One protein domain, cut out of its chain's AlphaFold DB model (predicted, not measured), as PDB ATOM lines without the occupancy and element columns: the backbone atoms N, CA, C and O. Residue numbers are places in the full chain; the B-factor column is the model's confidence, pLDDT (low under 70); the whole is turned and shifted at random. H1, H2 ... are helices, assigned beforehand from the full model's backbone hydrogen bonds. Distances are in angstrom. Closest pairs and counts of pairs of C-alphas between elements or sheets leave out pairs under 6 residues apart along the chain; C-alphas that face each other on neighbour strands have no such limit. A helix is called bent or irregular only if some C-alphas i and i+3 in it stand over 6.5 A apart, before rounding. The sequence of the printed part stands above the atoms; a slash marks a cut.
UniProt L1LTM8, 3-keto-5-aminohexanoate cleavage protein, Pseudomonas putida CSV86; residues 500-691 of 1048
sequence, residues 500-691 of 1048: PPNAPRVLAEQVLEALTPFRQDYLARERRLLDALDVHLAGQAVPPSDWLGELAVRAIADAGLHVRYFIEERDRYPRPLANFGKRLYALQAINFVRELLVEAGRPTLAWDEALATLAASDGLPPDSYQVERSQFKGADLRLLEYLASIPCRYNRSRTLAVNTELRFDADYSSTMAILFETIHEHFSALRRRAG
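Overview. This is residues 500 to 691 of the 1048 residues of the protein "3-keto-5-aminohexanoate cleavage protein" of Pseudomonas putida CSV86 (UniProt L1LTM8). A long, kinked helix, H1, runs along one side of this domain and ties two groups of helices together. Near its first residues H6 and H8 lie side by side, running opposite ways; toward its last residues H2 crosses H4, and H4 forms a hairpin with H5. The small H7 lies far out, after a loop of residues 645 to 660. The printed part has 192 residues with eight named helices, H1 to H8 in chain order, and no named strand: all helix. It is compact, with a radius of gyration of the C-alphas of 17.3 A and spans of 52 by 37 by 33 A.

Arrangement. H1, residues 508 to 537, is the hub, touching four helices; it is irregular, with C-alphas 514 and 517 7.4 A apart, and has a kink of 76 degrees near residue 517. With residues 529 to 533 alone it touches H2, residues 545 to 558, the closest C-alphas being those of Leu 529 and Ile 556, 6.3 A. H3, residues 567 to 572, is apart from H1. H4, residues 584 to 599, touches H2 only just about perpendicular, at 73 degrees; the closest C-alphas are those of Gly 549 and Ala 586, 4.2 A. H4 also touches H1, closest at the C-alphas of Leu 530 and Leu 597, 7.3 A. H5, residues 605 to 617, makes a hairpin with H4 at a shallow tilt of 29 degrees, opposite ways, closest at the C-alphas of Ile 590 and Trp 607, 6.4 A. H6, residues 634 to 644, touches H1 about perpendicular at 82 degrees, with the C-alphas of Tyr 522 and Leu 639 closest, 6.7 A. H7, residues 661 to 664, touches no helix. H8, residues 668 to 689, touches H6 at a shallow tilt of 29 degrees, opposite ways, closest at the C-alphas of Leu 640 and Leu 675, 6.4 A. H8 and H3 only just touch, with 3 pairs of C-alphas within 8 A, the closest those of Asp 571 and Arg 687, 6.8 A. Every O i to N i+4 pair is within hydrogen-bond range in H2, H4, H5, H6 and H8; H1 has 22 of 26, H3 has 0 of 2 but 3 of 3 O i to N i+3 pairs, and H7 is too short for an i+4 pair.

Along the chain. H1 begins at C-alpha 508 (145.756, 95.321, 266.073) and H8 ends at C-alpha 689 (152.616, 100.587, 251.182). From first to last C-alpha H1 measures 37.0 A, H8 31.9 A and H4 22.7 A.

Size, cuts and confidence. The C-alphas of Pro 500 and Gly 539 are the farthest apart, 56.8 A. The printed part has no cut. The links H3 to H4, H5 to H6 and H6 to H7 are long. Mean pLDDT of the printed part is 91.1; residues 503, 504 and 542 are under 70.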
ATOM      1  N   PRO A 500     148.450  77.566 270.889       82.12
ATOM      2  CA  PRO A 500     149.795  77.924 270.441       82.12
ATOM      3  C   PRO A 500     149.769  78.984 269.317       82.12
ATOM      4  O   PRO A 500     149.168  78.724 268.269       82.12
ATOM      5  N   PRO A 501     150.414  80.157 269.485       80.06
ATOM      6  CA  PRO A 501     150.422  81.243 268.497       80.06
ATOM      7  C   PRO A 501     151.397  80.966 267.335       80.06
ATOM      8  O   PRO A 501     152.339  81.708 267.089       80.06
ATOM      9  N   ASN A 502     151.195  79.864 266.613       72.19
ATOM     10  CA  ASN A 502     152.045  79.473 265.479       72.19
ATOM     11  C   ASN A 502     151.723  80.224 264.176       72.19
ATOM     12  O   ASN A 502     152.449  80.088 263.190       72.19
ATOM     13  N   ALA A 503     150.627  80.981 264.157       68.75
ATOM     14  CA  ALA A 503     150.190  81.785 263.028       68.75
ATOM     15  C   ALA A 503     149.813  83.196 263.508       68.75
ATOM     16  O   ALA A 503     149.270  83.315 264.611       68.75
ATOM     17  N   PRO A 504     150.053  84.241 262.693       68.12
ATOM     18  CA  PRO A 504     149.680  85.606 263.044       68.12
ATOM     19  C   PRO A 504     148.172  85.735 263.281       68.12
ATOM     20  O   PRO A 504     147.370  85.293 262.452       68.12
ATOM     21  N   ARG A 505     147.781  86.362 264.393       84.19
ATOM     22  CA  ARG A 505     146.391  86.748 264.664       84.19
ATOM     23  C   ARG A 505     146.154  88.186 264.204       84.19
ATOM     24  O   ARG A 505     147.059  89.014 264.238       84.19
ATOM     25  N   VAL A 506     144.922  88.484 263.803       86.44
ATOM     26  CA  VAL A 506     144.480  89.854 263.499       86.44
ATOM     27  C   VAL A 506     143.964  90.460 264.797       86.44
ATOM     28  O   VAL A 506     142.862  90.129 265.234       86.44
ATOM     29  N   LEU A 507     144.793  91.266 265.456       88.00
ATOM     30  CA  LEU A 507     144.516  91.784 266.802       88.00
ATOM     31  C   LEU A 507     144.727  93.288 266.929       88.00
ATOM     32  O   LEU A 507     144.347  93.853 267.955       88.00
ATOM     33  N   ALA A 508     145.323  93.942 265.931       90.88
ATOM     34  CA  ALA A 508     145.756  95.321 266.073       90.88
ATOM     35  C   ALA A 508     144.644  96.289 266.468       90.88
ATOM     36  O   ALA A 508     144.831  97.062 267.403       90.88
ATOM     37  N   GLU A 509     143.482  96.218 265.820       93.62
ATOM     38  CA  GLU A 509     142.356  97.108 266.118       93.62
ATOM     39  C   GLU A 509     141.892  96.977 267.578       93.62
ATOM     40  O   GLU A 509     141.805  97.973 268.292       93.62
ATOM     41  N   GLN A 510     141.696  95.745 268.056       95.25
ATOM     42  CA  GLN A 510     141.222  95.466 269.417       95.25
ATOM     43  C   GLN A 510     142.262  95.840 270.480       95.25
ATOM     44  O   GLN A 510     141.930  96.379 271.536       95.25
ATOM     45  N   VAL A 511     143.539  95.566 270.197       96.12
ATOM     46  CA  VAL A 511     144.649  95.946 271.075       96.12
ATOM     47  C   VAL A 511     144.757  97.467 271.156       96.12
ATOM     48  O   VAL A 511     144.875  98.005 272.251       96.12
ATOM     49  N   LEU A 512     144.675  98.179 270.031       95.44
ATOM     50  CA  LEU A 512     144.717  99.640 270.022       95.44
ATOM     51  C   LEU A 512     143.513 100.262 270.727       95.44
ATOM     52  O   LEU A 512     143.689 101.226 271.472       95.44
ATOM     53  N   GLU A 513     142.320  99.687 270.569       96.12
ATOM     54  CA  GLU A 513     141.141 100.096 271.328       96.12
ATOM     55  C   GLU A 513     141.409  99.990 272.837       96.12
ATOM     56  O   GLU A 513     141.257 100.983 273.556       96.12
ATOM     57  N   ALA A 514     141.935  98.850 273.303       96.88
ATOM     58  CA  ALA A 514     142.317  98.643 274.702       96.88
ATOM     59  C   ALA A 514     143.440  99.586 275.181       96.88
ATOM     60  O   ALA A 514     143.528  99.888 276.373       96.88
ATOM     61  N   LEU A 515     144.286 100.074 274.270       96.56
ATOM     62  CA  LEU A 515     145.371 101.010 274.572       96.56
ATOM     63  C   LEU A 515     144.968 102.491 274.488       96.56
ATOM     64  O   LEU A 515     145.761 103.358 274.869       96.56
ATOM     65  N   THR A 516     143.742 102.802 274.058       95.19
ATOM     66  CA  THR A 516     143.223 104.177 273.952       95.19
ATOM     67  C   THR A 516     143.454 105.026 275.213       95.19
ATOM     68  O   THR A 516     143.906 106.167 275.059       95.19
ATOM     69  N   PRO A 517     143.237 104.519 276.449       94.44
ATOM     70  CA  PRO A 517     143.460 105.300 277.670       94.44
ATOM     71  C   PRO A 517     144.901 105.802 277.844       94.44
ATOM     72  O   PRO A 517     145.115 106.849 278.444       94.44
ATOM     73  N   PHE A 518     145.893 105.096 277.294       93.69
ATOM     74  CA  PHE A 518     147.317 105.425 277.459       93.69
ATOM     75  C   PHE A 518     147.852 106.351 276.360       93.69
ATOM     76  O   PHE A 518     148.929 106.939 276.488       93.69
ATOM     77  N   ARG A 519     147.105 106.489 275.260       93.56
ATOM     78  CA  ARG A 519     147.534 107.230 274.071       93.56
ATOM     79  C   ARG A 519     147.727 108.718 274.348       93.56
ATOM     80  O   ARG A 519     148.670 109.314 273.839       93.56
ATOM     81  N   GLN A 520     146.857 109.324 275.155       91.81
ATOM     82  CA  GLN A 520     146.935 110.759 275.451       91.81
ATOM     83  C   GLN A 520     148.208 111.114 276.228       91.81
ATOM     84  O   GLN A 520     148.909 112.055 275.852       91.81
ATOM     85  N   ASP A 521     148.555 110.318 277.239       90.56
ATOM     86  CA  ASP A 521     149.780 110.500 278.023       90.56
ATOM     87  C   ASP A 521     151.037 110.329 277.168       90.56
ATOM     88  O   ASP A 521     152.016 111.068 277.320       90.56
ATOM     89  N   TYR A 522     151.006 109.377 276.233       94.81
ATOM     90  CA  TYR A 522     152.073 109.180 275.260       94.81
ATOM     91  C   TYR A 522     152.223 110.388 274.318       94.81
ATOM     92  O   TYR A 522     153.315 110.943 274.196       94.81
ATOM     93  N   LEU A 523     151.129 110.881 273.734       95.38
ATOM     94  CA  LEU A 523     151.144 112.076 272.877       95.38
ATOM     95  C   LEU A 523     151.600 113.334 273.632       95.38
ATOM     96  O   LEU A 523     152.239 114.217 273.058       95.38
ATOM     97  N   ALA A 524     151.313 113.429 274.933       93.00
ATOM     98  CA  ALA A 524     151.826 114.510 275.768       93.00
ATOM     99  C   ALA A 524     153.360 114.468 275.894       93.00
ATOM    100  O   ALA A 524     153.989 115.524 275.945       93.00
ATOM    101  N   ARG A 525     153.978 113.275 275.901       93.81
ATOM    102  CA  ARG A 525     155.448 113.120 275.857       93.81
ATOM    103  C   ARG A 525     156.018 113.584 274.519       93.81
ATOM    104  O   ARG A 525     156.995 114.327 274.520       93.81
ATOM    105  N   GLU A 526     155.389 113.214 273.402       96.06
ATOM    106  CA  GLU A 526     155.795 113.680 272.064       96.06
ATOM    107  C   GLU A 526     155.739 115.211 271.961       96.06
ATOM    108  O   GLU A 526     156.681 115.835 271.477       96.06
ATOM    109  N   ARG A 527     154.690 115.842 272.501       94.75
ATOM    110  CA  ARG A 527     154.585 117.307 272.536       94.75
ATOM    111  C   ARG A 527     155.708 117.952 273.351       94.75
ATOM    112  O   ARG A 527     156.345 118.879 272.864       94.75
ATOM    113  N   ARG A 528     155.996 117.424 274.548       92.56
ATOM    114  CA  ARG A 528     157.094 117.919 275.398       92.56
ATOM    115  C   ARG A 528     158.459 117.791 274.728       92.56
ATOM    116  O   ARG A 528     159.291 118.674 274.907       92.56
ATOM    117  N   LEU A 529     158.688 116.725 273.957       95.38
ATOM    118  CA  LEU A 529     159.897 116.589 273.144       95.38
ATOM    119  C   LEU A 529     160.022 117.752 272.153       95.38
ATOM    120  O   LEU A 529     161.070 118.389 272.106       95.38
ATOM    121  N   LEU A 530     158.969 118.037 271.384       95.69
ATOM    122  CA  LEU A 530     159.002 119.115 270.394       95.69
ATOM    123  C   LEU A 530     159.216 120.483 271.052       95.69
ATOM    124  O   LEU A 530     160.053 121.254 270.599       95.69
ATOM    125  N   ASP A 531     158.521 120.754 272.157       92.75
ATOM    126  CA  ASP A 531     158.675 122.010 272.900       92.75
ATOM    127  C   ASP A 531     160.104 122.165 273.458       92.75
ATOM    128  O   ASP A 531     160.690 123.243 273.387       92.75
ATOM    129  N   ALA A 532     160.710 121.079 273.951       91.12
ATOM    130  CA  ALA A 532     162.099 121.091 274.407       91.12
ATOM    131  C   ALA A 532     163.097 121.321 273.258       91.12
ATOM    132  O   ALA A 532     164.105 122.004 273.451       91.12
ATOM    133  N   LEU A 533     162.841 120.764 272.072       92.50
ATOM    134  CA  LEU A 533     163.682 120.969 270.890       92.50
ATOM    135  C   LEU A 533     163.606 122.410 270.377       92.50
ATOM    136  O   LEU A 533     164.647 122.978 270.053       92.50
ATOM    137  N   ASP A 534     162.419 123.021 270.374       90.25
ATOM    138  CA  ASP A 534     162.246 124.424 269.979       90.25
ATOM    139  C   ASP A 534     163.081 125.359 270.865       90.25
ATOM    140  O   ASP A 534     163.733 126.271 270.360       90.25
ATOM    141  N   VAL A 535     163.144 125.089 272.175       88.31
ATOM    142  CA  VAL A 535     164.002 125.839 273.110       88.31
ATOM    143  C   VAL A 535     165.487 125.659 272.789       88.31
ATOM    144  O   VAL A 535     166.231 126.636 272.804       88.31
ATOM    145  N   HIS A 536     165.937 124.437 272.480       86.00
ATOM    146  CA  HIS A 536     167.346 124.182 272.148       86.00
ATOM    147  C   HIS A 536     167.772 124.845 270.836       86.00
ATOM    148  O   HIS A 536     168.912 125.288 270.722       86.00
ATOM    149  N   LEU A 537     166.877 124.891 269.848       86.06
ATOM    150  CA  LEU A 537     167.161 125.432 268.517       86.06
ATOM    151  C   LEU A 537     166.924 126.946 268.421       86.06
ATOM    152  O   LEU A 537     167.368 127.574 267.458       86.06
ATOM    153  N   ALA A 538     166.256 127.553 269.407       84.62
ATOM    154  CA  ALA A 538     165.991 128.985 269.432       84.62
ATOM    155  C   ALA A 538     167.291 129.804 269.332       84.62
ATOM    156  O   ALA A 538     168.183 129.708 270.173       84.62
ATOM    157  N   GLY A 539     167.392 130.640 268.294       71.44
ATOM    158  CA  GLY A 539     168.528 131.544 268.090       71.44
ATOM    159  C   GLY A 539     169.823 130.882 267.600       71.44
ATOM    160  O   GLY A 539     170.834 131.576 267.499       71.44
ATOM    161  N   GLN A 540     169.819 129.585 267.269       70.44
ATOM    162  CA  GLN A 540     170.983 128.906 266.690       70.44
ATOM    163  C   GLN A 540     170.994 129.008 265.154       70.44
ATOM    164  O   GLN A 540     169.968 128.830 264.500       70.44
ATOM    165  N   ALA A 541     172.166 129.278 264.564       72.06
ATOM    166  CA  ALA A 541     172.398 129.075 263.127       72.06
ATOM    167  C   ALA A 541     172.416 127.568 262.801       72.06
ATOM    168  O   ALA A 541     172.584 126.772 263.721       72.06
ATOM    169  N   VAL A 542     172.261 127.185 261.521       68.88
ATOM    170  CA  VAL A 542     172.163 125.779 261.060       68.88
ATOM    171  C   VAL A 542     173.187 124.883 261.781       68.88
ATOM    172  O   VAL A 542     174.389 125.001 261.519       68.88
ATOM    173  N   PRO A 543     172.748 124.025 262.720       79.56
ATOM    174  CA  PRO A 543     173.668 123.249 263.536       79.56
ATOM    175  C   PRO A 543     174.250 122.055 262.753       79.56
ATOM    176  O   PRO A 543     173.606 121.551 261.831       79.56
ATOM    177  N   PRO A 544     175.455 121.562 263.108       86.56
ATOM    178  CA  PRO A 544     176.057 120.402 262.448       86.56
ATOM    179  C   PRO A 544     175.167 119.151 262.515       86.56
ATOM    180  O   PRO A 544     174.533 118.882 263.539       86.56
ATOM    181  N   SER A 545     175.170 118.339 261.454       87.12
ATOM    182  CA  SER A 545     174.310 117.151 261.341       87.12
ATOM    183  C   SER A 545     174.553 116.108 262.438       87.12
ATOM    184  O   SER A 545     173.594 115.564 262.986       87.12
ATOM    185  N   ASP A 546     175.814 115.857 262.801       86.81
ATOM    186  CA  ASP A 546     176.165 114.918 263.876       86.81
ATOM    187  C   ASP A 546     175.655 115.414 265.239       86.81
ATOM    188  O   ASP A 546     175.076 114.647 266.012       86.81
ATOM    189  N   TRP A 547     175.768 116.722 265.498       90.69
ATOM    190  CA  TRP A 547     175.248 117.335 266.721       90.69
ATOM    191  C   TRP A 547     173.720 117.239 266.804       90.69
ATOM    192  O   TRP A 547     173.192 116.941 267.874       90.69
ATOM    193  N   LEU A 548     173.002 117.431 265.689       92.44
ATOM    194  CA  LEU A 548     171.546 117.246 265.636       92.44
ATOM    195  C   LEU A 548     171.135 115.795 265.894       92.44
ATOM    196  O   LEU A 548     170.159 115.555 266.606       92.44
ATOM    197  N   GLY A 549     171.884 114.828 265.359       91.75
ATOM    198  CA  GLY A 549     171.677 113.409 265.647       91.75
ATOM    199  C   GLY A 549     171.801 113.105 267.138       91.75
ATOM    200  O   GLY A 549     170.915 112.478 267.724       91.75
ATOM    201  N   GLU A 550     172.858 113.607 267.777       90.81
ATOM    202  CA  GLU A 550     173.029 113.482 269.224       90.81
ATOM    203  C   GLU A 550     171.939 114.214 270.008       90.81
ATOM    204  O   GLU A 550     171.397 113.656 270.961       90.81
ATOM    205  N   LEU A 551     171.592 115.449 269.626       93.00
ATOM    206  CA  LEU A 551     170.517 116.208 270.261       93.00
ATOM    207  C   LEU A 551     169.204 115.428 270.203       93.00
ATOM    208  O   LEU A 551     168.553 115.309 271.236       93.00
ATOM    209  N   ALA A 552     168.840 114.862 269.051       94.38
ATOM    210  CA  ALA A 552     167.618 114.081 268.903       94.38
ATOM    211  C   ALA A 552     167.604 112.877 269.852       94.38
ATOM    212  O   ALA A 552     166.666 112.733 270.633       94.38
ATOM    213  N   VAL A 553     168.662 112.055 269.859       92.06
ATOM    214  CA  VAL A 553     168.772 110.902 270.776       92.06
ATOM    215  C   VAL A 553     168.650 111.355 272.235       92.06
ATOM    216  O   VAL A 553     167.906 110.758 273.019       92.06
ATOM    217  N   ARG A 554     169.353 112.433 272.605       90.94
ATOM    218  CA  ARG A 554     169.345 112.970 273.969       90.94
ATOM    219  C   ARG A 554     167.971 113.503 274.373       90.94
ATOM    220  O   ARG A 554     167.508 113.163 275.459       90.94
ATOM    221  N   ALA A 555     167.336 114.305 273.523       93.12
ATOM    222  CA  ALA A 555     166.058 114.953 273.792       93.12
ATOM    223  C   ALA A 555     164.905 113.943 273.849       93.12
ATOM    224  O   ALA A 555     164.058 114.047 274.732       93.12
ATOM    225  N   ILE A 556     164.905 112.928 272.972       94.00
ATOM    226  CA  ILE A 556     163.944 111.814 273.010       94.00
ATOM    227  C   ILE A 556     163.986 111.142 274.389       94.00
ATOM    228  O   ILE A 556     162.953 111.013 275.050       94.00
ATOM    229  N   ALA A 557     165.181 110.771 274.858       89.75
ATOM    230  CA  ALA A 557     165.343 110.146 276.167       89.75
ATOM    231  C   ALA A 557     164.923 111.080 277.318       89.75
ATOM    232  O   ALA A 557     164.222 110.649 278.234       89.75
ATOM    233  N   ASP A 558     165.299 112.362 277.257       89.50
ATOM    234  CA  ASP A 558     164.992 113.360 278.291       89.50
ATOM    235  C   ASP A 558     163.486 113.691 278.371       89.50
ATOM    236  O   ASP A 558     162.982 114.011 279.449       89.50
ATOM    237  N   ALA A 559     162.743 113.548 277.268       91.00
ATOM    238  CA  ALA A 559     161.280 113.634 277.232       91.00
ATOM    239  C   ALA A 559     160.581 112.370 277.783       91.00
ATOM    240  O   ALA A 559     159.349 112.307 277.860       91.00
ATOM    241  N   GLY A 560     161.354 111.352 278.176       88.88
ATOM    242  CA  GLY A 560     160.844 110.069 278.651       88.88
ATOM    243  C   GLY A 560     160.228 109.223 277.536       88.88
ATOM    244  O   GLY A 560     159.274 108.486 277.802       88.88
ATOM    245  N   LEU A 561     160.728 109.370 276.305       91.19
ATOM    246  CA  LEU A 561     160.424 108.510 275.162       91.19
ATOM    247  C   LEU A 561     161.555 107.494 274.968       91.19
ATOM    248  O   LEU A 561     162.723 107.749 275.277       91.19
ATOM    249  N   HIS A 562     161.206 106.326 274.436       87.19
ATOM    250  CA  HIS A 562     162.146 105.242 274.168       87.19
ATOM    251  C   HIS A 562     161.892 104.714 272.761       87.19
ATOM    252  O   HIS A 562     160.855 104.109 272.501       87.19
ATOM    253  N   VAL A 563     162.829 104.991 271.856       88.00
ATOM    254  CA  VAL A 563     162.750 104.593 270.448       88.00
ATOM    255  C   VAL A 563     163.546 103.311 270.244       88.00
ATOM    256  O   VAL A 563     164.665 103.172 270.743       88.00
ATOM    257  N   ARG A 564     162.968 102.366 269.498       88.88
ATOM    258  CA  ARG A 564     163.653 101.137 269.095       88.88
ATOM    259  C   ARG A 564     164.580 101.447 267.929       88.88
ATOM    260  O   ARG A 564     164.113 101.875 266.882       88.88
ATOM    261  N   TYR A 565     165.870 101.162 268.102       88.94
ATOM    262  CA  TYR A 565     166.867 101.309 267.045       88.94
ATOM    263  C   TYR A 565     167.256  99.948 266.472       88.94
ATOM    264  O   TYR A 565     167.857  99.129 267.168       88.94
ATOM    265  N   PHE A 566     166.908  99.683 265.213       88.81
ATOM    266  CA  PHE A 566     167.115  98.367 264.594       88.81
ATOM    267  C   PHE A 566     167.385  98.454 263.089       88.81
ATOM    268  O   PHE A 566     167.033  99.428 262.432       88.81
ATOM    269  N   ILE A 567     168.056  97.434 262.538       87.56
ATOM    270  CA  ILE A 567     168.554  97.446 261.149       87.56
ATOM    271  C   ILE A 567     167.418  97.419 260.123       87.56
ATOM    272  O   ILE A 567     167.500  98.122 259.119       87.56
ATOM    273  N   GLU A 568     166.361  96.642 260.369       88.50
ATOM    274  CA  GLU A 568     165.227  96.517 259.438       88.50
ATOM    275  C   GLU A 568     164.371  97.788 259.328       88.50
ATOM    276  O   GLU A 568     163.546  97.889 258.429       88.50
ATOM    277  N   GLU A 569     164.610  98.808 260.161       89.75
ATOM    278  CA  GLU A 569     164.018 100.141 259.989       89.75
ATOM    279  C   GLU A 569     164.374 100.752 258.619       89.75
ATOM    280  O   GLU A 569     163.647 101.601 258.104       89.75
ATOM    281  N   ARG A 570     165.460 100.270 257.992       89.12
ATOM    282  CA  ARG A 570     165.845 100.606 256.614       89.12
ATOM    283  C   ARG A 570     164.725 100.387 255.593       89.12
ATOM    284  O   ARG A 570     164.715 101.084 254.589       89.12
ATOM    285  N   ASP A 571     163.777  99.478 255.849       89.12
ATOM    286  CA  ASP A 571     162.659  99.180 254.938       89.12
ATOM    287  C   ASP A 571     161.719 100.389 254.736       89.12
ATOM    288  O   ASP A 571     160.925 100.392 253.800       89.12
ATOM    289  N   ARG A 572     161.808 101.419 255.596       91.25
ATOM    290  CA  ARG A 572     161.058 102.684 255.478       91.25
ATOM    291  C   ARG A 572     161.752 103.735 254.605       91.25
ATOM    292  O   ARG A 572     161.163 104.779 254.325       91.25
ATOM    293  N   TYR A 573     163.017 103.519 254.257       90.81
ATOM    294  CA  TYR A 573     163.818 104.469 253.490       90.81
ATOM    295  C   TYR A 573     163.659 104.188 251.992       90.81
ATOM    296  O   TYR A 573     163.534 103.029 251.602       90.81
ATOM    297  N   PRO A 574     163.680 105.223 251.136       85.00
ATOM    298  CA  PRO A 574     163.260 105.096 249.739       85.00
ATOM    299  C   PRO A 574     164.208 104.265 248.864       85.00
ATOM    300  O   PRO A 574     163.862 103.930 247.734       85.00
ATOM    301  N   ARG A 575     165.440 103.998 249.320       81.12
ATOM    302  CA  ARG A 575     166.487 103.337 248.526       81.12
ATOM    303  C   ARG A 575     167.396 102.481 249.412       81.12
ATOM    304  O   ARG A 575     167.530 102.784 250.597       81.12
ATOM    305  N   PRO A 576     168.091 101.473 248.852       75.31
ATOM    306  CA  PRO A 576     169.129 100.739 249.568       75.31
ATOM    307  C   PRO A 576     170.229 101.673 250.089       75.31
ATOM    308  O   PRO A 576     170.759 102.502 249.348       75.31
ATOM    309  N   LEU A 577     170.591 101.521 251.363       82.50
ATOM    310  CA  LEU A 577     171.501 102.431 252.060       82.50
ATOM    311  C   LEU A 577     172.839 101.754 252.361       82.50
ATOM    312  O   LEU A 577     172.910 100.818 253.161       82.50
ATOM    313  N   ALA A 578     173.920 102.260 251.765       70.75
ATOM    314  CA  ALA A 578     175.274 101.924 252.194       70.75
ATOM    315  C   ALA A 578     175.560 102.587 253.557       70.75
ATOM    316  O   ALA A 578     175.140 103.710 253.796       70.75
ATOM    317  N   ASN A 579     176.268 101.906 254.465       77.19
ATOM    318  CA  ASN A 579     176.655 102.414 255.797       77.19
ATOM    319  C   ASN A 579     175.527 102.714 256.815       77.19
ATOM    320  O   ASN A 579     175.852 103.171 257.913       77.19
ATOM    321  N   PHE A 580     174.255 102.378 256.553       84.25
ATOM    322  CA  PHE A 580     173.133 102.620 257.488       84.25
ATOM    323  C   PHE A 580     173.427 102.175 258.929       84.25
ATOM    324  O   PHE A 580     173.195 102.918 259.881       84.25
ATOM    325  N   GLY A 581     174.026 100.990 259.097       82.12
ATOM    326  CA  GLY A 581     174.372 100.452 260.414       82.12
ATOM    327  C   GLY A 581     175.344 101.318 261.231       82.12
ATOM    328  O   GLY A 581     175.266 101.292 262.452       82.12
ATOM    329  N   LYS A 582     176.217 102.114 260.594       83.12
ATOM    330  CA  LYS A 582     177.166 103.007 261.292       83.12
ATOM    331  C   LYS A 582     176.499 104.271 261.832       83.12
ATOM    332  O   LYS A 582     176.983 104.847 262.798       83.12
ATOM    333  N   ARG A 583     175.407 104.710 261.200       86.12
ATOM    334  CA  ARG A 583     174.662 105.933 261.552       86.12
ATOM    335  C   ARG A 583     173.271 105.631 262.116       86.12
ATOM    336  O   ARG A 583     172.447 106.536 262.221       86.12
ATOM    337  N   LEU A 584     173.030 104.372 262.497       89.00
ATOM    338  CA  LEU A 584     171.731 103.815 262.881       89.00
ATOM    339  C   LEU A 584     170.943 104.741 263.816       89.00
ATOM    340  O   LEU A 584     169.807 105.107 263.526       89.00
ATOM    341  N   TYR A 585     171.568 105.145 264.920       89.31
ATOM    342  CA  TYR A 585     170.916 105.924 265.970       89.31
ATOM    343  C   TYR A 585     170.592 107.348 265.527       89.31
ATOM    344  O   TYR A 585     169.457 107.789 265.683       89.31
ATOM    345  N   ALA A 586     171.562 108.046 264.932       90.50
ATOM    346  CA  ALA A 586     171.383 109.420 264.474       90.50
ATOM    347  C   ALA A 586     170.310 109.510 263.380       90.50
ATOM    348  O   ALA A 586     169.388 110.315 263.490       90.50
ATOM    349  N   LEU A 587     170.377 108.642 262.361       93.06
ATOM    350  CA  LEU A 587     169.419 108.656 261.254       93.06
ATOM    351  C   LEU A 587     167.995 108.402 261.737       93.06
ATOM    352  O   LEU A 587     167.082 109.142 261.370       93.06
ATOM    353  N   GLN A 588     167.799 107.387 262.574       94.81
ATOM    354  CA  GLN A 588     166.469 107.041 263.063       94.81
ATOM    355  C   GLN A 588     165.933 108.087 264.044       94.81
ATOM    356  O   GLN A 588     164.756 108.424 263.972       94.81
ATOM    357  N   ALA A 589     166.780 108.663 264.903       95.50
ATOM    358  CA  ALA A 589     166.369 109.722 265.823       95.50
ATOM    359  C   ALA A 589     165.956 111.002 265.081       95.50
ATOM    360  O   ALA A 589     164.910 111.570 265.385       95.50
ATOM    361  N   ILE A 590     166.724 111.423 264.069       96.44
ATOM    362  CA  ILE A 590     166.377 112.589 263.243       96.44
ATOM    363  C   ILE A 590     165.072 112.336 262.478       96.44
ATOM    364  O   ILE A 590     164.198 113.199 262.445       96.44
ATOM    365  N   ASN A 591     164.903 111.148 261.886       97.19
ATOM    366  CA  ASN A 591     163.669 110.800 261.177       97.19
ATOM    367  C   ASN A 591     162.456 110.718 262.118       97.19
ATOM    368  O   ASN A 591     161.381 111.173 261.741       97.19
ATOM    369  N   PHE A 592     162.630 110.210 263.341       97.56
ATOM    370  CA  PHE A 592     161.591 110.211 264.373       97.56
ATOM    371  C   PHE A 592     161.149 111.638 264.718       97.56
ATOM    372  O   PHE A 592     159.960 111.935 264.697       97.56
ATOM    373  N   VAL A 593     162.097 112.547 264.968       97.38
ATOM    374  CA  VAL A 593     161.781 113.958 265.236       97.38
ATOM    375  C   VAL A 593     161.093 114.607 264.036       97.38
ATOM    376  O   VAL A 593     160.088 115.295 264.209       97.38
ATOM    377  N   ARG A 594     161.583 114.360 262.815       96.94
ATOM    378  CA  ARG A 594     160.970 114.902 261.599       96.94
ATOM    379  C   ARG A 594     159.520 114.451 261.442       96.94
ATOM    380  O   ARG A 594     158.667 115.273 261.122       96.94
ATOM    381  N   GLU A 595     159.242 113.175 261.683       97.56
ATOM    382  CA  GLU A 595     157.890 112.620 261.644       97.56
ATOM    383  C   GLU A 595     156.946 113.379 262.594       97.56
ATOM    384  O   GLU A 595     155.885 113.837 262.169       97.56
ATOM    385  N   LEU A 596     157.380 113.625 263.835       97.75
ATOM    386  CA  LEU A 596     156.606 114.395 264.815       97.75
ATOM    387  C   LEU A 596     156.405 115.861 264.412       97.75
ATOM    388  O   LEU A 596     155.316 116.405 264.588       97.75
ATOM    389  N   LEU A 597     157.436 116.511 263.868       96.88
ATOM    390  CA  LEU A 597     157.351 117.902 263.416       96.88
ATOM    391  C   LEU A 597     156.336 118.058 262.282       96.88
ATOM    392  O   LEU A 597     155.501 118.958 262.341       96.88
ATOM    393  N   VAL A 598     156.362 117.162 261.289       96.69
ATOM    394  CA  VAL A 598     155.398 117.182 260.179       96.69
ATOM    395  C   VAL A 598     153.974 116.981 260.691       96.69
ATOM    396  O   VAL A 598     153.086 117.738 260.303       96.69
ATOM    397  N   GLU A 599     153.749 116.006 261.574       95.56
ATOM    398  CA  GLU A 599     152.429 115.760 262.172       95.56
ATOM    399  C   GLU A 599     151.929 116.953 263.004       95.56
ATOM    400  O   GLU A 599     150.736 117.254 263.004       95.56
ATOM    401  N   ALA A 600     152.837 117.669 263.672       95.62
ATOM    402  CA  ALA A 600     152.528 118.868 264.447       95.62
ATOM    403  C   ALA A 600     152.429 120.154 263.601       95.62
ATOM    404  O   ALA A 600     152.161 121.219 264.158       95.62
ATOM    405  N   GLY A 601     152.669 120.088 262.285       95.38
ATOM    406  CA  GLY A 601     152.704 121.263 261.409       95.38
ATOM    407  C   GLY A 601     153.864 122.226 261.701       95.38
ATOM    408  O   GLY A 601     153.750 123.418 261.420       95.38
ATOM    409  N   ARG A 602     154.965 121.734 262.285       94.31
ATOM    410  CA  ARG A 602     156.178 122.507 262.598       94.31
ATOM    411  C   ARG A 602     157.229 122.380 261.474       94.31
ATOM    412  O   ARG A 602     157.237 121.379 260.756       94.31
ATOM    413  N   PRO A 603     158.122 123.372 261.293       91.62
ATOM    414  CA  PRO A 603     159.161 123.332 260.259       91.62
ATOM    415  C   PRO A 603     160.175 122.191 260.450       91.62
ATOM    416  O   PRO A 603     160.570 121.890 261.573       91.62
ATOM    417  N   THR A 604     160.660 121.610 259.345       93.50
ATOM    418  CA  THR A 604     161.632 120.495 259.346       93.50
ATOM    419  C   THR A 604     162.997 120.834 258.751       93.50
ATOM    420  O   THR A 604     163.887 119.992 258.793       93.50
ATOM    421  N   LEU A 605     163.192 122.059 258.247       91.44
ATOM    422  CA  LEU A 605     164.333 122.438 257.402       91.44
ATOM    423  C   LEU A 605     165.700 122.004 257.961       91.44
ATOM    424  O   LEU A 605     166.449 121.325 257.269       91.44
ATOM    425  N   ALA A 606     165.994 122.320 259.227       90.50
ATOM    426  CA  ALA A 606     167.272 121.962 259.853       90.50
ATOM    427  C   ALA A 606     167.511 120.439 259.895       90.50
ATOM    428  O   ALA A 606     168.636 119.965 259.740       90.50
ATOM    429  N   TRP A 607     166.446 119.658 260.080       93.81
ATOM    430  CA  TRP A 607     166.501 118.198 260.127       93.81
ATOM    431  C   TRP A 607     166.649 117.590 258.728       93.81
ATOM    432  O   TRP A 607     167.384 116.619 258.558       93.81
ATOM    433  N   ASP A 608     165.996 118.178 257.726       94.75
ATOM    434  CA  ASP A 608     166.115 117.773 256.322       94.75
ATOM    435  C   ASP A 608     167.523 118.040 255.773       94.75
ATOM    436  O   ASP A 608     168.125 117.159 255.152       94.75
ATOM    437  N   GLU A 609     168.084 119.217 256.068       93.31
ATOM    438  CA  GLU A 609     169.458 119.595 255.712       93.31
ATOM    439  C   GLU A 609     170.496 118.692 256.392       93.31
ATOM    440  O   GLU A 609     171.477 118.281 255.762       93.31
ATOM    441  N   ALA A 610     170.267 118.316 257.656       93.81
ATOM    442  CA  ALA A 610     171.132 117.376 258.362       93.81
ATOM    443  C   ALA A 610     171.161 116.003 257.680       93.81
ATOM    444  O   ALA A 610     172.237 115.438 257.473       93.81
ATOM    445  N   LEU A 611     169.999 115.474 257.284       94.75
ATOM    446  CA  LEU A 611     169.913 114.199 256.568       94.75
ATOM    447  C   LEU A 611     170.549 114.270 255.181       94.75
ATOM    448  O   LEU A 611     171.265 113.344 254.806       94.75
ATOM    449  N   ALA A 612     170.353 115.375 254.460       94.31
ATOM    450  CA  ALA A 612     170.992 115.613 253.169       94.31
ATOM    451  C   ALA A 612     172.521 115.656 253.286       94.31
ATOM    452  O   ALA A 612     173.226 115.048 252.482       94.31
ATOM    453  N   THR A 613     173.037 116.309 254.329       93.94
ATOM    454  CA  THR A 613     174.475 116.367 254.624       93.94
ATOM    455  C   THR A 613     175.035 114.979 254.936       93.94
ATOM    456  O   THR A 613     176.080 114.592 254.409       93.94
ATOM    457  N   LEU A 614     174.324 114.193 255.753       92.06
ATOM    458  CA  LEU A 614     174.715 112.818 256.062       92.06
ATOM    459  C   LEU A 614     174.700 111.937 254.806       92.06
ATOM    460  O   LEU A 614     175.652 111.188 254.592       92.06
ATOM    461  N   ALA A 615     173.681 112.059 253.953       92.75
ATOM    462  CA  ALA A 615     173.585 111.302 252.707       92.75
ATOM    463  C   ALA A 615     174.735 111.650 251.752       92.75
ATOM    464  O   ALA A 615     175.416 110.751 251.258       92.75
ATOM    465  N   ALA A 616     175.029 112.943 251.582       93.00
ATOM    466  CA  ALA A 616     176.151 113.408 250.775       93.00
ATOM    467  C   ALA A 616     177.499 112.864 251.282       93.00
ATOM    468  O   ALA A 616     178.340 112.469 250.476       93.00
ATOM    469  N   SER A 617     177.688 112.771 252.606       91.38
ATOM    470  CA  SER A 617     178.910 112.207 253.205       91.38
ATOM    471  C   SER A 617     179.131 110.725 252.877       91.38
ATOM    472  O   SER A 617     180.271 110.265 252.859       91.38
ATOM    473  N   ASP A 618     178.054 109.990 252.585       90.56
ATOM    474  CA  ASP A 618     178.085 108.584 252.178       90.56
ATOM    475  C   ASP A 618     177.994 108.413 250.645       90.56
ATOM    476  O   ASP A 618     177.879 107.290 250.153       90.56
ATOM    477  N   GLY A 619     178.063 109.509 249.875       92.06
ATOM    478  CA  GLY A 619     177.960 109.489 248.412       92.06
ATOM    479  C   GLY A 619     176.561 109.139 247.895       92.06
ATOM    480  O   GLY A 619     176.422 108.653 246.773       92.06
ATOM    481  N   LEU A 620     175.529 109.352 248.714       91.12
ATOM    482  CA  LEU A 620     174.136 109.057 248.397       91.12
ATOM    483  C   LEU A 620     173.384 110.330 247.964       91.12
ATOM    484  O   LEU A 620     173.737 111.431 248.394       91.12
ATOM    485  N   PRO A 621     172.315 110.205 247.153       92.88
ATOM    486  CA  PRO A 621     171.413 111.320 246.869       92.88
ATOM    487  C   PRO A 621     170.866 111.980 248.155       92.88
ATOM    488  O   PRO A 621     170.603 111.249 249.115       92.88
ATOM    489  N   PRO A 622     170.640 113.312 248.185       91.88
ATOM    490  CA  PRO A 622     170.283 114.061 249.403       91.88
ATOM    491  C   PRO A 622     169.047 113.556 250.168       91.88
ATOM    492  O   PRO A 622     168.971 113.660 251.388       91.88
ATOM    493  N   ASP A 623     168.081 112.985 249.459       91.94
ATOM    494  CA  ASP A 623     166.823 112.444 249.978       91.94
ATOM    495  C   ASP A 623     166.943 110.990 250.479       91.94
ATOM    496  O   ASP A 623     166.015 110.465 251.082       91.94
ATOM    497  N   SER A 624     168.088 110.321 250.297       91.69
ATOM    498  CA  SER A 624     168.226 108.882 250.599       91.69
ATOM    499  C   SER A 624     168.004 108.547 252.076       91.69
ATOM    500  O   SER A 624     167.474 107.488 252.400       91.69
ATOM    501  N   TYR A 625     168.386 109.450 252.981       93.88
ATOM    502  CA  TYR A 625     168.178 109.291 254.423       93.88
ATOM    503  C   TYR A 625     166.886 109.937 254.942       93.88
ATOM    504  O   TYR A 625     166.661 109.973 256.155       93.88
ATOM    505  N   GLN A 626     166.024 110.424 254.051       94.69
ATOM    506  CA  GLN A 626     164.727 110.983 254.400       94.69
ATOM    507  C   GLN A 626     163.644 109.918 254.197       94.69
ATOM    508  O   GLN A 626     163.309 109.542 253.082       94.69
ATOM    509  N   VAL A 627     163.082 109.418 255.299       94.06
ATOM    510  CA  VAL A 627     161.852 108.613 255.274       94.06
ATOM    511  C   VAL A 627     160.694 109.416 254.665       94.06
ATOM    512  O   VAL A 627     160.372 110.520 255.116       94.06
ATOM    513  N   GLU A 628     160.038 108.840 253.667       92.50
ATOM    514  CA  GLU A 628     158.889 109.444 252.993       92.50
ATOM    515  C   GLU A 628     157.673 109.574 253.919       92.50
ATOM    516  O   GLU A 628     157.450 108.745 254.805       92.50
ATOM    517  N   ARG A 629     156.815 110.576 253.685       92.50
ATOM    518  CA  ARG A 629     155.610 110.797 254.518       92.50
ATOM    519  C   ARG A 629     154.660 109.595 254.522       92.50
ATOM    520  O   ARG A 629     154.026 109.312 255.532       92.50
ATOM    521  N   SER A 630     154.573 108.867 253.408       91.56
ATOM    522  CA  SER A 630     153.774 107.634 253.295       91.56
ATOM    523  C   SER A 630     154.296 106.491 254.180       91.56
ATOM    524  O   SER A 630     153.547 105.552 254.468       91.56
ATOM    525  N   GLN A 631     155.555 106.593 254.622       94.12
ATOM    526  CA  GLN A 631     156.286 105.649 255.464       94.12
ATOM    527  C   GLN A 631     156.422 106.120 256.926       94.12
ATOM    528  O   GLN A 631     157.169 105.527 257.712       94.12
ATOM    529  N   PHE A 632     155.700 107.164 257.339       95.31
ATOM    530  CA  PHE A 632     155.584 107.539 258.751       95.31
ATOM    531  C   PHE A 632     154.803 106.475 259.539       95.31
ATOM    532  O   PHE A 632     153.814 105.915 259.054       95.31
ATOM    533  N   LYS A 633     155.293 106.157 260.741       94.56
ATOM    534  CA  LYS A 633     154.733 105.140 261.644       94.56
ATOM    535  C   LYS A 633     153.366 105.565 262.180       94.56
ATOM    536  O   LYS A 633     152.493 104.715 262.348       94.56
ATOM    537  N   GLY A 634     153.175 106.865 262.407       93.19
ATOM    538  CA  GLY A 634     152.006 107.403 263.094       93.19
ATOM    539  C   GLY A 634     152.017 107.084 264.594       93.19
ATOM    540  O   GLY A 634     152.766 106.228 265.069       93.19
ATOM    541  N   ALA A 635     151.161 107.767 265.354       94.50
ATOM    542  CA  ALA A 635     151.160 107.695 266.817       94.50
ATOM    543  C   ALA A 635     150.961 106.277 267.387       94.50
ATOM    544  O   ALA A 635     151.555 105.944 268.407       94.50
ATOM    545  N   ASP A 636     150.157 105.437 266.733       95.19
ATOM    546  CA  ASP A 636     149.781 104.122 267.268       95.19
ATOM    547  C   ASP A 636     150.948 103.129 267.218       95.19
ATOM    548  O   ASP A 636     151.255 102.468 268.211       95.19
ATOM    549  N   LEU A 637     151.674 103.078 266.096       95.56
ATOM    550  CA  LEU A 637     152.867 102.240 265.985       95.56
ATOM    551  C   LEU A 637     153.998 102.757 266.888       95.56
ATOM    552  O   LEU A 637     154.679 101.952 267.523       95.56
ATOM    553  N   ARG A 638     154.167 104.082 267.017       96.69
ATOM    554  CA  ARG A 638     155.161 104.653 267.943       96.69
ATOM    555  C   ARG A 638     154.822 104.364 269.413       96.69
ATOM    556  O   ARG A 638     155.724 104.030 270.178       96.69
ATOM    557  N   LEU A 639     153.540 104.390 269.797       96.88
ATOM    558  CA  LEU A 639     153.076 103.977 271.129       96.88
ATOM    559  C   LEU A 639     153.422 102.509 271.414       96.88
ATOM    560  O   LEU A 639     153.975 102.203 272.468       96.88
ATOM    561  N   LEU A 640     153.134 101.599 270.481       97.25
ATOM    562  CA  LEU A 640     153.447 100.176 270.641       97.25
ATOM    563  C   LEU A 640     154.956  99.936 270.793       97.25
ATOM    564  O   LEU A 640     155.382  99.189 271.675       97.25
ATOM    565  N   GLU A 641     155.777 100.596 269.970       96.56
ATOM    566  CA  GLU A 641     157.239 100.521 270.072       96.56
ATOM    567  C   GLU A 641     157.758 101.089 271.397       96.56
ATOM    568  O   GLU A 641     158.663 100.499 271.993       96.56
ATOM    569  N   TYR A 642     157.172 102.187 271.884       96.62
ATOM    570  CA  TYR A 642     157.487 102.754 273.192       96.62
ATOM    571  C   TYR A 642     157.198 101.754 274.314       96.62
ATOM    572  O   TYR A 642     158.087 101.472 275.117       96.62
ATOM    573  N   LEU A 643     155.998 101.164 274.337       97.31
ATOM    574  CA  LEU A 643     155.596 100.181 275.347       97.31
ATOM    575  C   LEU A 643     156.524  98.959 275.352       97.31
ATOM    576  O   LEU A 643     156.982  98.535 276.414       97.31
ATOM    577  N   ALA A 644     156.878  98.445 274.171       96.56
ATOM    578  CA  ALA A 644     157.809  97.327 274.018       96.56
ATOM    579  C   ALA A 644     159.267  97.665 274.405       96.56
ATOM    580  O   ALA A 644     160.090  96.758 274.524       96.56
ATOM    581  N   SER A 645     159.593  98.948 274.601       94.81
ATOM    582  CA  SER A 645     160.935  99.432 274.965       94.81
ATOM    583  C   SER A 645     161.077  99.828 276.435       94.81
ATOM    584  O   SER A 645     162.170 100.195 276.863       94.81
ATOM    585  N   ILE A 646     159.992  99.795 277.217       95.69
ATOM    586  CA  ILE A 646     160.038 100.101 278.653       95.69
ATOM    587  C   ILE A 646     160.902  99.086 279.428       95.69
ATOM    588  O   ILE A 646     161.705  99.530 280.257       95.69
ATOM    589  N   PRO A 647     160.770  97.760 279.220       96.19
ATOM    590  CA  PRO A 647     161.553  96.780 279.970       96.19
ATOM    591  C   PRO A 647     163.026  96.782 279.553       96.19
ATOM    592  O   PRO A 647     163.322  96.806 278.362       96.19
ATOM    593  N   CYS A 648     163.934  96.650 280.525       94.44
ATOM    594  CA  CYS A 648     165.382  96.494 280.311       94.44
ATOM    595  C   CYS A 648     165.997  97.542 279.382       94.44
ATOM    596  O   CYS A 648     166.241  97.309 278.199       94.44
ATOM    597  N   ARG A 649     166.329  98.691 279.959       90.69
ATOM    598  CA  ARG A 649     166.997  99.795 279.266       90.69
ATOM    599  C   ARG A 649     168.272 100.192 279.987       90.69
ATOM    600  O   ARG A 649     168.476  99.841 281.145       90.69
ATOM    601  N   TYR A 650     169.104 100.973 279.321       89.56
ATOM    602  CA  TYR A 650     170.251 101.591 279.964       89.56
ATOM    603  C   TYR A 650     169.873 102.860 280.728       89.56
ATOM    604  O   TYR A 650     168.971 103.600 280.327       89.56
ATOM    605  N   ASN A 651     170.615 103.150 281.794       90.00
ATOM    606  CA  ASN A 651     170.754 104.521 282.281       90.00
ATOM    607  C   ASN A 651     171.542 105.389 281.277       90.00
ATOM    608  O   ASN A 651     172.117 104.896 280.305       90.00
ATOM    609  N   ARG A 652     171.612 106.704 281.518       86.12
ATOM    610  CA  ARG A 652     172.259 107.644 280.586       86.12
ATOM    611  C   ARG A 652     173.730 107.324 280.305       86.12
ATOM    612  O   ARG A 652     174.168 107.486 279.170       86.12
ATOM    613  N   SER A 653     174.475 106.874 281.313       84.69
ATOM    614  CA  SER A 653     175.894 106.520 281.185       84.69
ATOM    615  C   SER A 653     176.129 105.094 280.673       84.69
ATOM    616  O   SER A 653     177.278 104.740 280.437       84.69
ATOM    617  N   ARG A 654     175.074 104.293 280.452       87.38
ATOM    618  CA  ARG A 654     175.139 102.883 280.009       87.38
ATOM    619  C   ARG A 654     175.909 101.962 280.964       87.38
ATOM    620  O   ARG A 654     176.446 100.932 280.569       87.38
ATOM    621  N   THR A 655     175.920 102.316 282.241       87.88
ATOM    622  CA  THR A 655     176.590 101.570 283.317       87.88
ATOM    623  C   THR A 655     175.633 100.680 284.110       87.88
ATOM    624  O   THR A 655     176.082  99.784 284.819       87.88
ATOM    625  N   LEU A 656     174.318 100.878 283.959       91.00
ATOM    626  CA  LEU A 656     173.271 100.097 284.618       91.00
ATOM    627  C   LEU A 656     172.180  99.689 283.626       91.00
ATOM    628  O   LEU A 656     171.720 100.511 282.829       91.00
ATOM    629  N   ALA A 657     171.722  98.444 283.739       92.75
ATOM    630  CA  ALA A 657     170.450  98.002 283.179       92.75
ATOM    631  C   ALA A 657     169.330  98.265 284.195       92.75
ATOM    632  O   ALA A 657     169.467  97.901 285.364       92.75
ATOM    633  N   VAL A 658     168.238  98.889 283.748       94.12
ATOM    634  CA  VAL A 658     167.084  99.254 284.579       94.12
ATOM    635  C   VAL A 658     165.763  98.760 283.982       94.12
ATOM    636  O   VAL A 658     165.699  98.425 282.800       94.12
ATOM    637  N   ASN A 659     164.701  98.750 284.786       96.31
ATOM    638  CA  ASN A 659     163.414  98.101 284.524       96.31
ATOM    639  C   ASN A 659     163.582  96.592 284.274       96.31
ATOM    640  O   ASN A 659     162.988  96.021 283.354       96.31
ATOM    641  N   THR A 660     164.454  95.963 285.058       96.31
ATOM    642  CA  THR A 660     164.795  94.542 284.950       96.31
ATOM    643  C   THR A 660     163.836  93.644 285.725       96.31
ATOM    644  O   THR A 660     163.667  92.488 285.331       96.31
ATOM    645  N   GLU A 661     163.178  94.176 286.762       95.81
ATOM    646  CA  GLU A 661     162.207  93.438 287.584       95.81
ATOM    647  C   GLU A 661     160.905  93.118 286.830       95.81
ATOM    648  O   GLU A 661     160.317  92.064 287.057       95.81
ATOM    649  N   LEU A 662     160.506  93.944 285.847       97.25
ATOM    650  CA  LEU A 662     159.325  93.702 284.992       97.25
ATOM    651  C   LEU A 662     159.323  92.314 284.340       97.25
ATOM    652  O   LEU A 662     158.268  91.765 284.040       97.25
ATOM    653  N   ARG A 663     160.506  91.743 284.112       97.12
ATOM    654  CA  ARG A 663     160.671  90.438 283.465       97.12
ATOM    655  C   ARG A 663     160.163  89.275 284.307       97.12
ATOM    656  O   ARG A 663     159.955  88.192 283.773       97.12
ATOM    657  N   PHE A 664     160.023  89.477 285.612       96.44
ATOM    658  CA  PHE A 664     159.540  88.456 286.534       96.44
ATOM    659  C   PHE A 664     158.030  88.560 286.783       96.44
ATOM    660  O   PHE A 664     157.472  87.706 287.474       96.44
ATOM    661  N   ASP A 665     157.354  89.561 286.207       96.56
ATOM    662  CA  ASP A 665     155.897  89.650 286.242       96.56
ATOM    663  C   ASP A 665     155.294  88.460 285.467       96.56
ATOM    664  O   ASP A 665     155.726  88.128 284.362       96.56
ATOM    665  N   ALA A 666     154.265  87.816 286.029       94.12
ATOM    666  CA  ALA A 666     153.718  86.559 285.498       94.12
ATOM    667  C   ALA A 666     153.231  86.656 284.038       94.12
ATOM    668  O   ALA A 666     153.366  85.706 283.269       94.12
ATOM    669  N   ASP A 667     152.689  87.813 283.656       94.44
ATOM    670  CA  ASP A 667     152.127  88.045 282.325       94.44
ATOM    671  C   ASP A 667     153.153  88.668 281.346       94.44
ATOM    672  O   ASP A 667     152.823  88.882 280.181       94.44
ATOM    673  N   TYR A 668     154.408  88.904 281.768       97.62
ATOM    674  CA  TYR A 668     155.429  89.644 281.008       97.62
ATOM    675  C   TYR A 668     155.614  89.145 279.569       97.62
ATOM    676  O   TYR A 668     155.433  89.896 278.607       97.62
ATOM    677  N   SER A 669     155.958  87.864 279.409       96.62
ATOM    678  CA  SER A 669     156.252  87.284 278.094       96.62
ATOM    679  C   SER A 669     155.018  87.263 277.192       96.62
ATOM    680  O   SER A 669     155.130  87.531 275.998       96.62
ATOM    681  N   SER A 670     153.831  87.024 277.756       95.44
ATOM    682  CA  SER A 670     152.564  87.082 277.018       95.44
ATOM    683  C   SER A 670     152.263  88.505 276.540       95.44
ATOM    684  O   SER A 670     151.930  88.697 275.372       95.44
ATOM    685  N   THR A 671     152.444  89.513 277.398       97.25
ATOM    686  CA  THR A 671     152.294  90.932 277.039       97.25
ATOM    687  C   THR A 671     153.252  91.324 275.919       97.25
ATOM    688  O   THR A 671     152.828  91.904 274.922       97.25
ATOM    689  N   MET A 672     154.533  90.962 276.035       97.69
ATOM    690  CA  MET A 672     155.530  91.257 275.006       97.69
ATOM    691  C   MET A 672     155.221  90.544 273.681       97.69
ATOM    692  O   MET A 672     155.361  91.150 272.620       97.69
ATOM    693  N   ALA A 673     154.751  89.293 273.720       95.31
ATOM    694  CA  ALA A 673     154.334  88.567 272.522       95.31
ATOM    695  C   ALA A 673     153.161  89.259 271.803       95.31
ATOM    696  O   ALA A 673     153.213  89.389 270.581       95.31
ATOM    697  N   ILE A 674     152.155  89.743 272.545       95.69
ATOM    698  CA  ILE A 674     151.012  90.494 271.993       95.69
ATOM    699  C   ILE A 674     151.484  91.814 271.378       95.69
ATOM    700  O   ILE A 674     151.147  92.107 270.235       95.69
ATOM    701  N   LEU A 675     152.317  92.585 272.088       96.75
ATOM    702  CA  LEU A 675     152.859  93.843 271.564       96.75
ATOM    703  C   LEU A 675     153.603  93.624 270.240       96.75
ATOM    704  O   LEU A 675     153.365  94.350 269.278       96.75
ATOM    705  N   PHE A 676     154.470  92.610 270.154       95.56
ATOM    706  CA  PHE A 676     155.210  92.329 268.921       95.56
ATOM    707  C   PHE A 676     154.352  91.744 267.796       95.56
ATOM    708  O   PHE A 676     154.655  91.990 266.630       95.56
ATOM    709  N   GLU A 677     153.269  91.036 268.118       92.31
ATOM    710  CA  GLU A 677     152.270  90.605 267.136       92.31
ATOM    711  C   GLU A 677     151.554  91.813 266.515       92.31
ATOM    712  O   GLU A 677     151.487  91.942 265.292       92.31
ATOM    713  N   THR A 678     151.123  92.767 267.343       95.06
ATOM    714  CA  THR A 678     150.481  93.998 266.871       95.06
ATOM    715  C   THR A 678     151.450  94.905 266.104       95.06
ATOM    716  O   THR A 678     151.101  95.439 265.049       95.06
ATOM    717  N   ILE A 679     152.696  95.047 266.572       95.50
ATOM    718  CA  ILE A 679     153.751  95.769 265.838       95.50
ATOM    719  C   ILE A 679     153.982  95.117 264.472       95.50
ATOM    720  O   ILE A 679     154.113  95.826 263.474       95.50
ATOM    721  N   HIS A 680     154.015  93.782 264.406       92.81
ATOM    722  CA  HIS A 680     154.169  93.059 263.147       92.81
ATOM    723  C   HIS A 680     153.040  93.385 262.160       92.81
ATOM    724  O   HIS A 680     153.332  93.660 260.995       92.81
ATOM    725  N   GLU A 681     151.783  93.414 262.607       91.62
ATOM    726  CA  GLU A 681     150.626  93.733 261.760       91.62
ATOM    727  C   GLU A 681     150.751  95.137 261.130       91.62
ATOM    728  O   GLU A 681     150.694  95.290 259.902       91.62
ATOM    729  N   HIS A 682     151.033  96.156 261.951       92.12
ATOM    730  CA  HIS A 682     151.191  97.544 261.502       92.12
ATOM    731  C   HIS A 682     152.421  97.760 260.620       92.12
ATOM    732  O   HIS A 682     152.330  98.403 259.569       92.12
ATOM    733  N   PHE A 683     153.573  97.225 261.027       91.69
ATOM    734  CA  PHE A 683     154.807  97.370 260.264       91.69
ATOM    735  C   PHE A 683     154.697  96.659 258.913       91.69
ATOM    736  O   PHE A 683     155.111  97.202 257.893       91.69
ATOM    737  N   SER A 684     154.046  95.494 258.859       90.31
ATOM    738  CA  SER A 684     153.780  94.796 257.596       90.31
ATOM    739  C   SER A 684     152.865  95.606 256.676       90.31
ATOM    740  O   SER A 684     153.088  95.647 255.466       90.31
ATOM    741  N   ALA A 685     151.862  96.302 257.221       90.06
ATOM    742  CA  ALA A 685     151.028  97.217 256.442       90.06
ATOM    743  C   ALA A 685     151.810  98.439 255.927       90.06
ATOM    744  O   ALA A 685     151.595  98.871 254.795       90.06
ATOM    745  N   LEU A 686     152.730  98.992 256.725       90.75
ATOM    746  CA  LEU A 686     153.643 100.067 256.311       90.75
ATOM    747  C   LEU A 686     154.566  99.607 255.174       90.75
ATOM    748  O   LEU A 686     154.652 100.257 254.133       90.75
ATOM    749  N   ARG A 687     155.144  98.416 255.328       89.69
ATOM    750  CA  ARG A 687     156.008  97.772 254.341       89.69
ATOM    751  C   ARG A 687     155.292  97.503 253.019       89.69
ATOM    752  O   ARG A 687     155.844  97.760 251.958       89.69
ATOM    753  N   ARG A 688     154.039  97.029 253.057       88.19
ATOM    754  CA  ARG A 688     153.221  96.826 251.845       88.19
ATOM    755  C   ARG A 688     152.963  98.133 251.090       88.19
ATOM    756  O   ARG A 688     152.948  98.114 249.864       88.19
ATOM    757  N   ARG A 689     152.798  99.258 251.798       87.88
ATOM    758  CA  ARG A 689     152.616 100.587 251.182       87.88
ATOM    759  C   ARG A 689     153.848 101.074 250.418       87.88
ATOM    760  O   ARG A 689     153.677 101.848 249.486       87.88
ATOM    761  N   ALA A 690     155.050 100.627 250.788       82.44
ATOM    762  CA  ALA A 690     156.276 100.945 250.051       82.44
ATOM    763  C   ALA A 690     156.333 100.255 248.673       82.44
ATOM    764  O   ALA A 690     157.073 100.684 247.796       82.44
ATOM    765  N   GLY A 691     155.542  99.197 248.450       80.31
ATOM    766  CA  GLY A 691     155.432  98.547 247.144       80.31
ATOM    767  C   GLY A 691     156.771  98.015 246.628       80.31
ATOM    768  O   GLY A 691     157.390  97.170 247.268       80.31
TER     769      GLY A 691